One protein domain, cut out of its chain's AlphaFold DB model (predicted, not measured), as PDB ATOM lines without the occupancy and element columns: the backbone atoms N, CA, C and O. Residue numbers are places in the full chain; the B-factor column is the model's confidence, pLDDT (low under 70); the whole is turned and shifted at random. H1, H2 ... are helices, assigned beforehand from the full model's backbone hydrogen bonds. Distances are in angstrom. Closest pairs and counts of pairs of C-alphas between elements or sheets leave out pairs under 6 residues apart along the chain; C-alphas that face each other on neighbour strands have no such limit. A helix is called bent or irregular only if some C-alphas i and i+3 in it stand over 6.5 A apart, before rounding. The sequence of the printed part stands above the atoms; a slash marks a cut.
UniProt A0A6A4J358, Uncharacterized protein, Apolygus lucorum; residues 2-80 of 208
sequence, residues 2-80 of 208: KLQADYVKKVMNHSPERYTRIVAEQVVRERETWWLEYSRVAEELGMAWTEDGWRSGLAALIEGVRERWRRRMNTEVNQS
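Overview. This is residues 2 to 80 of the 208 residues of an uncharacterized protein of Apolygus lucorum (UniProt A0A6A4J358). A long helix, H4, has its first part packed in a small head with three short helices, where H1 and H3 touch H4 and H2 packs on H1 away from H4, while residues 69 to 80, most of them in H4, stick out as a free arm. In the head, H1 runs back along the direction of H4, H2 stands across the end of H1 that is away from the arm, and H3 crosses H4 steeply. The printed part has 79 residues with four named helices, in the order H1, H2, H3, H4, and no named strand; the class is all helix. The whole is loose, with a radius of gyration of the C-alphas of 15.0 A, and it spans 53 by 20 by 19 A, the arm of H4 making much of the length.

Along the chain. H4, the longest helix, holds residues 54 to 78 and is 34.4 A long, from C-alpha 54 at (90.684, 73.531, 10.627) to C-alpha 78 at (108.559, 77.591, 39.719). It has a kink of 25 degrees near residue 61 and is irregular, but only just: C-alphas 56 and 59 are 6.6 A apart. H1 is residues 2 to 12, 15.3 A long, and begins with C-alpha 2 at (97.845, 63.891, 18.848). H2 is residues 19 to 30, 16.2 A long. H3 is residues 34 to 44, 15.2 A long.

Arrangement. H4 touches H3 with residues 61 to 65 alone; the closest C-alphas, those of Ala 42 and Leu 61, are 6.3 A apart. H3 and H4 run the same way at a steep tilt of 54 degrees. With residues 55 to 62 alone H4 only just touches H1, with 3 pairs of C-alphas within 8 A, the closest being those of Lys 2 and Ile 62, 6.8 A apart. H1 and H4 run opposite ways at a shallow tilt of 3 degrees. H2 touches H1 with residues 20 to 25 alone, about perpendicular at 74 degrees; the closest C-alphas, those of Met 12 and Arg 21, are 5.4 A apart. H2 and H3 only just touch, with 3 pairs of C-alphas within 8 A, and only at the corner by their link; the closest C-alphas, those of Val 28 and Trp 35, are 6.0 A apart. H1 and H3 are apart, as are H2 and H4. The helix packing is mostly crossed, but only just: 1 of 3 touching pairs that have a tilt is at a shallow one. In H1, H2 and H3 every O i to N i+4 pair is within hydrogen-bond range; in H4 19 of 21 are.

Size, cuts and confidence. The C-alphas of Glu 17 and Ser 80, the two farthest apart, are 53.8 A from each other. Residues 69 to 80, of which 69 to 78 belong to H4, stand free; the other 67 residues span 37 by 21 by 18 A. The link from H2 to H3 is tight, those from H1 to H2 and from H3 to H4 are short, and no link is long. The printed part has no cut. Its mean pLDDT is 89.0, and no printed residue is under 70.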
ATOM      1  N   LYS A   2      97.035  64.193  20.058       82.44
ATOM      2  CA  LYS A   2      97.845  63.891  18.848       82.44
ATOM      3  C   LYS A   2      97.357  62.658  18.067       82.44
ATOM      4  O   LYS A   2      97.082  62.768  16.885       82.44
ATOM      5  N   LEU A   3      97.173  61.525  18.748       86.88
ATOM      6  CA  LEU A   3      96.711  60.278  18.123       86.88
ATOM      7  C   LEU A   3      95.368  60.438  17.390       86.88
ATOM      8  O   LEU A   3      95.213  59.991  16.260       86.88
ATOM      9  N   GLN A   4      94.405  61.100  18.034       87.50
ATOM     10  CA  GLN A   4      93.091  61.376  17.459       87.50
ATOM     11  C   GLN A   4      93.199  62.335  16.266       87.50
ATOM     12  O   GLN A   4      92.590  62.091  15.236       87.50
ATOM     13  N   ALA A   5      94.007  63.389  16.378       85.94
ATOM     14  CA  ALA A   5      94.241  64.337  15.296       85.94
ATOM     15  C   ALA A   5      94.908  63.676  14.074       85.94
ATOM     16  O   ALA A   5      94.523  63.944  12.938       85.94
ATOM     17  N   ASP A   6      95.867  62.776  14.305       87.56
ATOM     18  CA  ASP A   6      96.510  61.979  13.258       87.56
ATOM     19  C   ASP A   6      95.505  61.012  12.607       87.56
ATOM     20  O   ASP A   6      95.473  60.872  11.384       87.56
ATOM     21  N   TYR A   7      94.626  60.397  13.408       89.31
ATOM     22  CA  TYR A   7      93.528  59.565  12.914       89.31
ATOM     23  C   TYR A   7      92.545  60.366  12.049       89.31
ATOM     24  O   TYR A   7      92.237  59.946  10.936       89.31
ATOM     25  N   VAL A   8      92.103  61.537  12.511       88.50
ATOM     26  CA  VAL A   8      91.197  62.417  11.762       88.50
ATOM     27  C   VAL A   8      91.849  62.844  10.447       88.50
ATOM     28  O   VAL A   8      91.251  62.656   9.391       88.50
ATOM     29  N   LYS A   9      93.108  63.305  10.463       87.50
ATOM     30  CA  LYS A   9      93.867  63.628   9.238       87.50
ATOM     31  C   LYS A   9      93.908  62.459   8.257       87.50
ATOM     32  O   LYS A   9      93.680  62.652   7.066       87.50
ATOM     33  N   LYS A  10      94.174  61.250   8.753       91.00
ATOM     34  CA  LYS A  10      94.195  60.034   7.933       91.00
ATOM     35  C   LYS A  10      92.830  59.755   7.304       91.00
ATOM     36  O   LYS A  10      92.761  59.511   6.103       91.00
ATOM     37  N   VAL A  11      91.756  59.818   8.091       91.94
ATOM     38  CA  VAL A  11      90.384  59.567   7.628       91.94
ATOM     39  C   VAL A  11      89.955  60.576   6.562       91.94
ATOM     40  O   VAL A  11      89.364  60.178   5.560       91.94
ATOM     41  N   MET A  12      90.311  61.852   6.718       87.06
ATOM     42  CA  MET A  12      89.986  62.893   5.735       87.06
ATOM     43  C   MET A  12      90.720  62.736   4.392       87.06
ATOM     44  O   MET A  12      90.317  63.362   3.411       87.06
ATOM     45  N   ASN A  13      91.770  61.909   4.340       90.75
ATOM     46  CA  ASN A  13      92.514  61.576   3.122       90.75
ATOM     47  C   ASN A  13      92.012  60.291   2.439       90.75
ATOM     48  O   ASN A  13      92.548  59.904   1.401       90.75
ATOM     49  N   HIS A  14      91.011  59.599   2.997       92.31
ATOM     50  CA  HIS A  14      90.373  58.469   2.315       92.31
ATOM     51  C   HIS A  14      89.587  58.937   1.073       92.31
ATOM     52  O   HIS A  14      89.277  60.125   0.921       92.31
ATOM     53  N   SER A  15      89.241  57.998   0.182       93.12
ATOM     54  CA  SER A  15      88.396  58.311  -0.975       93.12
ATOM     55  C   SER A  15      87.022  58.849  -0.525       93.12
ATOM     56  O   SER A  15      86.565  58.488   0.567       93.12
ATOM     57  N   PRO A  16      86.371  59.731  -1.306       91.00
ATOM     58  CA  PRO A  16      85.102  60.364  -0.926       91.00
ATOM     59  C   PRO A  16      83.980  59.375  -0.575       91.00
ATOM     60  O   PRO A  16      83.142  59.659   0.271       91.00
ATOM     61  N   GLU A  17      83.993  58.187  -1.176       93.75
ATOM     62  CA  GLU A  17      82.975  57.143  -1.011       93.75
ATOM     63  C   GLU A  17      83.183  56.325   0.272       93.75
ATOM     64  O   GLU A  17      82.328  55.531   0.672       93.75
ATOM     65  N   ARG A  18      84.336  56.472   0.939       94.38
ATOM     66  CA  ARG A  18      84.630  55.727   2.164       94.38
ATOM     67  C   ARG A  18      83.786  56.271   3.304       94.38
ATOM     68  O   ARG A  18      83.965  57.409   3.731       94.38
ATOM     69  N   TYR A  19      82.979  55.389   3.892       93.25
ATOM     70  CA  TYR A  19      82.112  55.689   5.034       93.25
ATOM     71  C   TYR A  19      82.803  56.499   6.141       93.25
ATOM     72  O   TYR A  19      82.257  57.479   6.629       93.25
ATOM     73  N   THR A  20      84.046  56.157   6.492       93.19
ATOM     74  CA  THR A  20      84.810  56.880   7.520       93.19
ATOM     75  C   THR A  20      84.974  58.368   7.206       93.19
ATOM     76  O   THR A  20      84.922  59.188   8.115       93.19
ATOM     77  N   ARG A  21      85.187  58.717   5.931       93.62
ATOM     78  CA  ARG A  21      85.347  60.105   5.496       93.62
ATOM     79  C   ARG A  21      84.006  60.828   5.494       93.62
ATOM     80  O   ARG A  21      83.944  61.927   6.024       93.62
ATOM     81  N   ILE A  22      82.956  60.182   4.987       93.50
ATOM     82  CA  ILE A  22      81.587  60.720   4.996       93.50
ATOM     83  C   ILE A  22      81.172  61.081   6.427       93.50
ATOM     84  O   ILE A  22      80.733  62.198   6.685       93.50
ATOM     85  N   VAL A  23      81.384  60.168   7.379       92.62
ATOM     86  CA  VAL A  23      81.086  60.414   8.797       92.62
ATOM     87  C   VAL A  23      81.925  61.566   9.348       92.62
ATOM     88  O   VAL A  23      81.391  62.434  10.030       92.62
ATOM     89  N   ALA A  24      83.226  61.615   9.056       90.06
ATOM     90  CA  ALA A  24      84.084  62.690   9.548       90.06
ATOM     91  C   ALA A  24      83.706  64.068   8.970       90.06
ATOM     92  O   ALA A  24      83.725  65.055   9.702       90.06
ATOM     93  N   GLU A  25      83.322  64.144   7.694       90.56
ATOM     94  CA  GLU A  25      82.798  65.363   7.064       90.56
ATOM     95  C   GLU A  25      81.455  65.783   7.676       90.56
ATOM     96  O   GLU A  25      81.241  66.971   7.913       90.56
ATOM     97  N   GLN A  26      80.586  64.822   8.004       91.38
ATOM     98  CA  GLN A  26      79.328  65.099   8.697       91.38
ATOM     99  C   GLN A  26      79.570  65.652  10.107       91.38
ATOM    100  O   GLN A  26      78.907  66.600  10.505       91.38
ATOM    101  N   VAL A  27      80.561  65.135  10.840       91.12
ATOM    102  CA  VAL A  27      80.919  65.664  12.167       91.12
ATOM    103  C   VAL A  27      81.393  67.121  12.101       91.12
ATOM    104  O   VAL A  27      81.060  67.907  12.986       91.12
ATOM    105  N   VAL A  28      82.142  67.496  11.058       89.88
ATOM    106  CA  VAL A  28      82.547  68.896  10.826       89.88
ATOM    107  C   VAL A  28      81.328  69.770  10.542       89.88
ATOM    108  O   VAL A  28      81.190  70.835  11.136       89.88
ATOM    109  N   ARG A  29      80.439  69.307   9.657       90.19
ATOM    110  CA  ARG A  29      79.262  70.056   9.199       90.19
ATOM    111  C   ARG A  29      78.239  70.289  10.307       90.19
ATOM    112  O   ARG A  29      77.772  71.407  10.475       90.19
ATOM    113  N   GLU A  30      77.923  69.245  11.066       91.75
ATOM    114  CA  GLU A  30      76.982  69.317  12.191       91.75
ATOM    115  C   GLU A  30      77.625  69.919  13.445       91.75
ATOM    116  O   GLU A  30      76.937  70.218  14.412       91.75
ATOM    117  N   ARG A  31      78.949  70.134  13.422       88.38
ATOM    118  CA  ARG A  31      79.729  70.687  14.532       88.38
ATOM    119  C   ARG A  31      79.548  69.878  15.808       88.38
ATOM    120  O   ARG A  31      79.231  70.424  16.853       88.38
ATOM    121  N   GLU A  32      79.797  68.578  15.719       90.69
ATOM    122  CA  GLU A  32      79.524  67.627  16.799       90.69
ATOM    123  C   GLU A  32      80.800  67.006  17.387       90.69
ATOM    124  O   GLU A  32      81.874  66.998  16.780       90.69
ATOM    125  N   THR A  33      80.689  66.398  18.570       90.25
ATOM    126  CA  THR A  33      81.735  65.555  19.189       90.25
ATOM    127  C   THR A  33      83.142  66.191  19.232       90.25
ATOM    128  O   THR A  33      83.384  67.145  19.969       90.25
ATOM    129  N   TRP A  34      84.103  65.668  18.460       90.00
ATOM    130  CA  TRP A  34      85.485  66.143  18.434       90.00
ATOM    131  C   TRP A  34      85.630  67.527  17.804       90.00
ATOM    132  O   TRP A  34      86.582  68.230  18.136       90.00
ATOM    133  N   TRP A  35      84.699  67.939  16.938       91.75
ATOM    134  CA  TRP A  35      84.692  69.292  16.391       91.75
ATOM    135  C   TRP A  35      84.468  70.328  17.491       91.75
ATOM    136  O   TRP A  35      85.211  71.306  17.566       91.75
ATOM    137  N   LEU A  36      83.487  70.091  18.370       91.31
ATOM    138  CA  LEU A  36      83.188  70.963  19.511       91.31
ATOM    139  C   LEU A  36      84.380  71.062  20.453       91.31
ATOM    140  O   LEU A  36      84.788  72.159  20.820       91.31
ATOM    141  N   GLU A  37      84.982  69.922  20.791       90.62
ATOM    142  CA  GLU A  37      86.146  69.885  21.675       90.62
ATOM    143  C   GLU A  37      87.340  70.644  21.081       90.62
ATOM    144  O   GLU A  37      88.008  71.398  21.788       90.62
ATOM    145  N   TYR A  38      87.600  70.506  19.776       92.31
ATOM    146  CA  TYR A  38      88.669  71.260  19.114       92.31
ATOM    147  C   TYR A  38      88.347  72.746  19.003       92.31
ATOM    148  O   TYR A  38      89.238  73.560  19.227       92.31
ATOM    149  N   SER A  39      87.091  73.097  18.730       91.44
ATOM    150  CA  SER A  39      86.630  74.487  18.672       91.44
ATOM    151  C   SER A  39      86.781  75.172  20.031       91.44
ATOM    152  O   SER A  39      87.362  76.250  20.098       91.44
ATOM    153  N   ARG A  40      86.366  74.509  21.121       92.94
ATOM    154  CA  ARG A  40      86.524  75.015  22.494       92.94
ATOM    155  C   ARG A  40      87.994  75.243  22.835       92.94
ATOM    156  O   ARG A  40      88.371  76.300  23.326       92.94
ATOM    157  N   VAL A  41      88.852  74.264  22.541       92.44
ATOM    158  CA  VAL A  41      90.294  74.385  22.800       92.44
ATOM    159  C   VAL A  41      90.931  75.474  21.930       92.44
ATOM    160  O   VAL A  41      91.824  76.177  22.400       92.44
ATOM    161  N   ALA A  42      90.493  75.634  20.681       92.44
ATOM    162  CA  ALA A  42      90.973  76.691  19.797       92.44
ATOM    163  C   ALA A  42      90.583  78.079  20.321       92.44
ATOM    164  O   ALA A  42      91.437  78.959  20.387       92.44
ATOM    165  N   GLU A  43      89.336  78.248  20.761       93.06
ATOM    166  CA  GLU A  43      88.835  79.477  21.380       93.06
ATOM    167  C   GLU A  43      89.625  79.828  22.646       93.06
ATOM    168  O   GLU A  43      90.134  80.940  22.781       93.06
ATOM    169  N   GLU A  44      89.848  78.851  23.528       92.81
ATOM    170  CA  GLU A  44      90.677  79.006  24.727       92.81
ATOM    171  C   GLU A  44      92.139  79.404  24.425       92.81
ATOM    172  O   GLU A  44      92.832  79.951  25.291       92.81
ATOM    173  N   LEU A  45      92.629  79.091  23.222       91.75
ATOM    174  CA  LEU A  45      93.953  79.459  22.721       91.75
ATOM    175  C   LEU A  45      93.941  80.746  21.876       91.75
ATOM    176  O   LEU A  45      95.004  81.162  21.416       91.75
ATOM    177  N   GLY A  46      92.779  81.378  21.670       91.38
ATOM    178  CA  GLY A  46      92.622  82.568  20.830       91.38
ATOM    179  C   GLY A  46      92.840  82.301  19.336       91.38
ATOM    180  O   GLY A  46      93.271  83.189  18.603       91.38
ATOM    181  N   MET A  47      92.606  81.070  18.884       89.50
ATOM    182  CA  MET A  47      92.818  80.639  17.505       89.50
ATOM    183  C   MET A  47      91.508  80.632  16.715       89.50
ATOM    184  O   MET A  47      90.486  80.144  17.193       89.50
ATOM    185  N   ALA A  48      91.553  81.093  15.464       85.94
ATOM    186  CA  ALA A  48      90.430  80.939  14.547       85.94
ATOM    187  C   ALA A  48      90.260  79.460  14.156       85.94
ATOM    188  O   ALA A  48      91.183  78.841  13.620       85.94
ATOM    189  N   TRP A  49      89.075  78.901  14.411       88.94
ATOM    190  CA  TRP A  49      88.720  77.526  14.061       88.94
ATOM    191  C   TRP A  49      87.510  77.521  13.127       88.94
ATOM    192  O   TRP A  49      86.391  77.804  13.546       88.94
ATOM    193  N   THR A  50      87.746  77.254  11.841       86.69
ATOM    194  CA  THR A  50      86.729  77.357  10.782       86.69
ATOM    195  C   THR A  50      86.629  76.070   9.969       86.69
ATOM    196  O   THR A  50      87.593  75.309   9.871       86.69
ATOM    197  N   GLU A  51      85.472  75.838   9.349       81.75
ATOM    198  CA  GLU A  51      85.190  74.657   8.510       81.75
ATOM    199  C   GLU A  51      86.171  74.501   7.333       81.75
ATOM    200  O   GLU A  51      86.543  73.378   6.989       81.75
ATOM    201  N   ASP A  52      86.687  75.611   6.802       80.94
ATOM    202  CA  ASP A  52      87.653  75.606   5.697       80.94
ATOM    203  C   ASP A  52      89.115  75.516   6.169       80.94
ATOM    204  O   ASP A  52      89.982  74.988   5.471       80.94
ATOM    205  N   GLY A  53      89.410  76.023   7.371       81.56
ATOM    206  CA  GLY A  53      90.775  76.214   7.873       81.56
ATOM    207  C   GLY A  53      91.232  75.213   8.934       81.56
ATOM    208  O   GLY A  53      92.416  75.160   9.267       81.56
ATOM    209  N   TRP A  54      90.341  74.391   9.488       84.69
ATOM    210  CA  TRP A  54      90.684  73.531  10.627       84.69
ATOM    211  C   TRP A  54      91.743  72.467  10.308       84.69
ATOM    212  O   TRP A  54      92.530  72.090  11.176       84.69
ATOM    213  N   ARG A  55      91.799  71.975   9.060       84.25
ATOM    214  CA  ARG A  55      92.754  70.925   8.662       84.25
ATOM    215  C   ARG A  55      94.197  71.416   8.763       84.25
ATOM    216  O   ARG A  55      95.053  70.701   9.290       84.25
ATOM    217  N   SER A  56      94.457  72.630   8.279       82.81
ATOM    218  CA  SER A  56      95.752  73.303   8.416       82.81
ATOM    219  C   SER A  56      95.964  73.793   9.854       82.81
ATOM    220  O   SER A  56      97.070  73.672  10.384       82.81
ATOM    221  N   GLY A  57      94.894  74.224  10.528       86.19
ATOM    222  CA  GLY A  57      94.902  74.654  11.929       86.19
ATOM    223  C   GLY A  57      95.196  73.551  12.952       86.19
ATOM    224  O   GLY A  57      95.682  73.849  14.039       86.19
ATOM    225  N   LEU A  58      94.979  72.270  12.630       87.88
ATOM    226  CA  LEU A  58      95.119  71.159  13.585       87.88
ATOM    227  C   LEU A  58      96.545  71.013  14.140       87.88
ATOM    228  O   LEU A  58      96.728  70.667  15.306       87.88
ATOM    229  N   ALA A  59      97.571  71.266  13.319       87.19
ATOM    230  CA  ALA A  59      98.959  71.251  13.787       87.19
ATOM    231  C   ALA A  59      99.219  72.392  14.783       87.19
ATOM    232  O   ALA A  59      99.777  72.155  15.854       87.19
ATOM    233  N   ALA A  60      98.745  73.598  14.460       89.81
ATOM    234  CA  ALA A  60      98.846  74.755  15.339       89.81
ATOM    235  C   ALA A  60      98.061  74.549  16.646       89.81
ATOM    236  O   ALA A  60      98.564  74.900  17.707       89.81
ATOM    237  N   LEU A  61      96.891  73.899  16.601       91.38
ATOM    238  CA  LEU A  61      96.099  73.565  17.788       91.38
ATOM    239  C   LEU A  61      96.875  72.630  18.727       91.38
ATOM    240  O   LEU A  61      96.939  72.856  19.934       91.38
ATOM    241  N   ILE A  62      97.504  71.585  18.174       91.00
ATOM    242  CA  ILE A  62      98.331  70.650  18.949       91.00
ATOM    243  C   ILE A  62      99.517  71.368  19.592       91.00
ATOM    244  O   ILE A  62      99.775  71.149  20.777       91.00
ATOM    245  N   GLU A  63     100.234  72.203  18.840       90.75
ATOM    246  CA  GLU A  63     101.358  72.963  19.393       90.75
ATOM    247  C   GLU A  63     100.897  73.987  20.435       90.75
ATOM    248  O   GLU A  63     101.525  74.099  21.485       90.75
ATOM    249  N   GLY A  64      99.759  74.650  20.224       92.19
ATOM    250  CA  GLY A  64      99.158  75.563  21.194       92.19
ATOM    251  C   GLY A  64      98.815  74.870  22.515       92.19
ATOM    252  O   GLY A  64      99.184  75.358  23.584       92.19
ATOM    253  N   VAL A  65      98.205  73.680  22.464       91.50
ATOM    254  CA  VAL A  65      97.940  72.866  23.665       91.50
ATOM    255  C   VAL A  65      99.234  72.441  24.354       91.50
ATOM    256  O   VAL A  65      99.332  72.532  25.579       91.50
ATOM    257  N   ARG A  66     100.243  71.994  23.595       91.38
ATOM    258  CA  ARG A  66     101.552  71.623  24.159       91.38
ATOM    259  C   ARG A  66     102.210  72.795  24.861       91.38
ATOM    260  O   ARG A  66     102.731  72.626  25.958       91.38
ATOM    261  N   GLU A  67     102.187  73.962  24.238       90.94
ATOM    262  CA  GLU A  67     102.799  75.166  24.774       90.94
ATOM    263  C   GLU A  67     102.056  75.659  26.019       90.94
ATOM    264  O   GLU A  67     102.685  75.964  27.029       90.94
ATOM    265  N   ARG A  68     100.720  75.641  26.013       92.06
ATOM    266  CA  ARG A  68      99.917  75.939  27.206       92.06
ATOM    267  C   ARG A  68     100.233  74.985  28.356       92.06
ATOM    268  O   ARG A  68     100.441  75.433  29.483       92.06
ATOM    269  N   TRP A  69     100.293  73.682  28.079       89.25
ATOM    270  CA  TRP A  69     100.647  72.677  29.080       89.25
ATOM    271  C   TRP A  69     102.067  72.896  29.613       89.25
ATOM    272  O   TRP A  69     102.267  72.926  30.824       89.25
ATOM    273  N   ARG A  70     103.039  73.153  28.729       87.88
ATOM    274  CA  ARG A  70     104.425  73.478  29.093       87.88
ATOM    275  C   ARG A  70     104.500  74.709  29.996       87.88
ATOM    276  O   ARG A  70     105.173  74.657  31.022       87.88
ATOM    277  N   ARG A  71     103.794  75.793  29.653       88.19
ATOM    278  CA  ARG A  71     103.712  77.003  30.486       88.19
ATOM    279  C   ARG A  71     103.145  76.691  31.860       88.19
ATOM    280  O   ARG A  71     103.777  77.034  32.849       88.19
ATOM    281  N   ARG A  72     102.012  75.984  31.920       89.50
ATOM    282  CA  ARG A  72     101.386  75.581  33.185       89.50
ATOM    283  C   ARG A  72     102.347  74.773  34.060       89.50
ATOM    284  O   ARG A  72     102.529  75.122  35.219       89.50
ATOM    285  N   MET A  73     102.993  73.747  33.507       84.69
ATOM    286  CA  MET A  73     103.963  72.933  34.249       84.69
ATOM    287  C   MET A  73     105.149  73.772  34.736       84.69
ATOM    288  O   MET A  73     105.565  73.637  35.880       84.69
ATOM    289  N   ASN A  74     105.675  74.679  33.908       83.75
ATOM    290  CA  ASN A  74     106.747  75.579  34.332       83.75
ATOM    291  C   ASN A  74     106.305  76.502  35.475       83.75
ATOM    292  O   ASN A  74     107.073  76.697  36.414       83.75
ATOM    293  N   THR A  75     105.083  77.037  35.424       86.12
ATOM    294  CA  THR A  75     104.508  77.836  36.512       86.12
ATOM    295  C   THR A  75     104.393  77.020  37.796       86.12
ATOM    296  O   THR A  75     104.912  77.453  38.820       86.12
ATOM    297  N   GLU A  76     103.790  75.830  37.739       84.38
ATOM    298  CA  GLU A  76     103.625  74.946  38.901       84.38
ATOM    299  C   GLU A  76     104.976  74.573  39.527       84.38
ATOM    300  O   GLU A  76     105.129  74.592  40.746       84.38
ATOM    301  N   VAL A  77     105.992  74.301  38.706       81.75
ATOM    302  CA  VAL A  77     107.334  73.987  39.204       81.75
ATOM    303  C   VAL A  77     108.009  75.203  39.835       81.75
ATOM    304  O   VAL A  77     108.610  75.079  40.900       81.75
ATOM    305  N   ASN A  78     107.926  76.375  39.203       79.19
ATOM    306  CA  ASN A  78     108.559  77.591  39.719       79.19
ATOM    307  C   ASN A  78     107.879  78.103  40.997       79.19
ATOM    308  O   ASN A  78     108.517  78.784  41.794       79.19
ATOM    309  N   GLN A  79     106.603  77.769  41.194       83.31
ATOM    310  CA  GLN A  79     105.825  78.097  42.391       83.31
ATOM    311  C   GLN A  79     105.819  76.966  43.431       83.31
ATOM    312  O   GLN A  79     105.192  77.104  44.481       83.31
ATOM    313  N   SER A  80     106.497  75.845  43.167       77.44
ATOM    314  CA  SER A  80     106.512  74.706  44.082       77.44
ATOM    315  C   SER A  80     107.262  75.044  45.367       77.44
ATOM    316  O   SER A  80     108.467  75.295  45.354       77.44
TER     317      SER A  80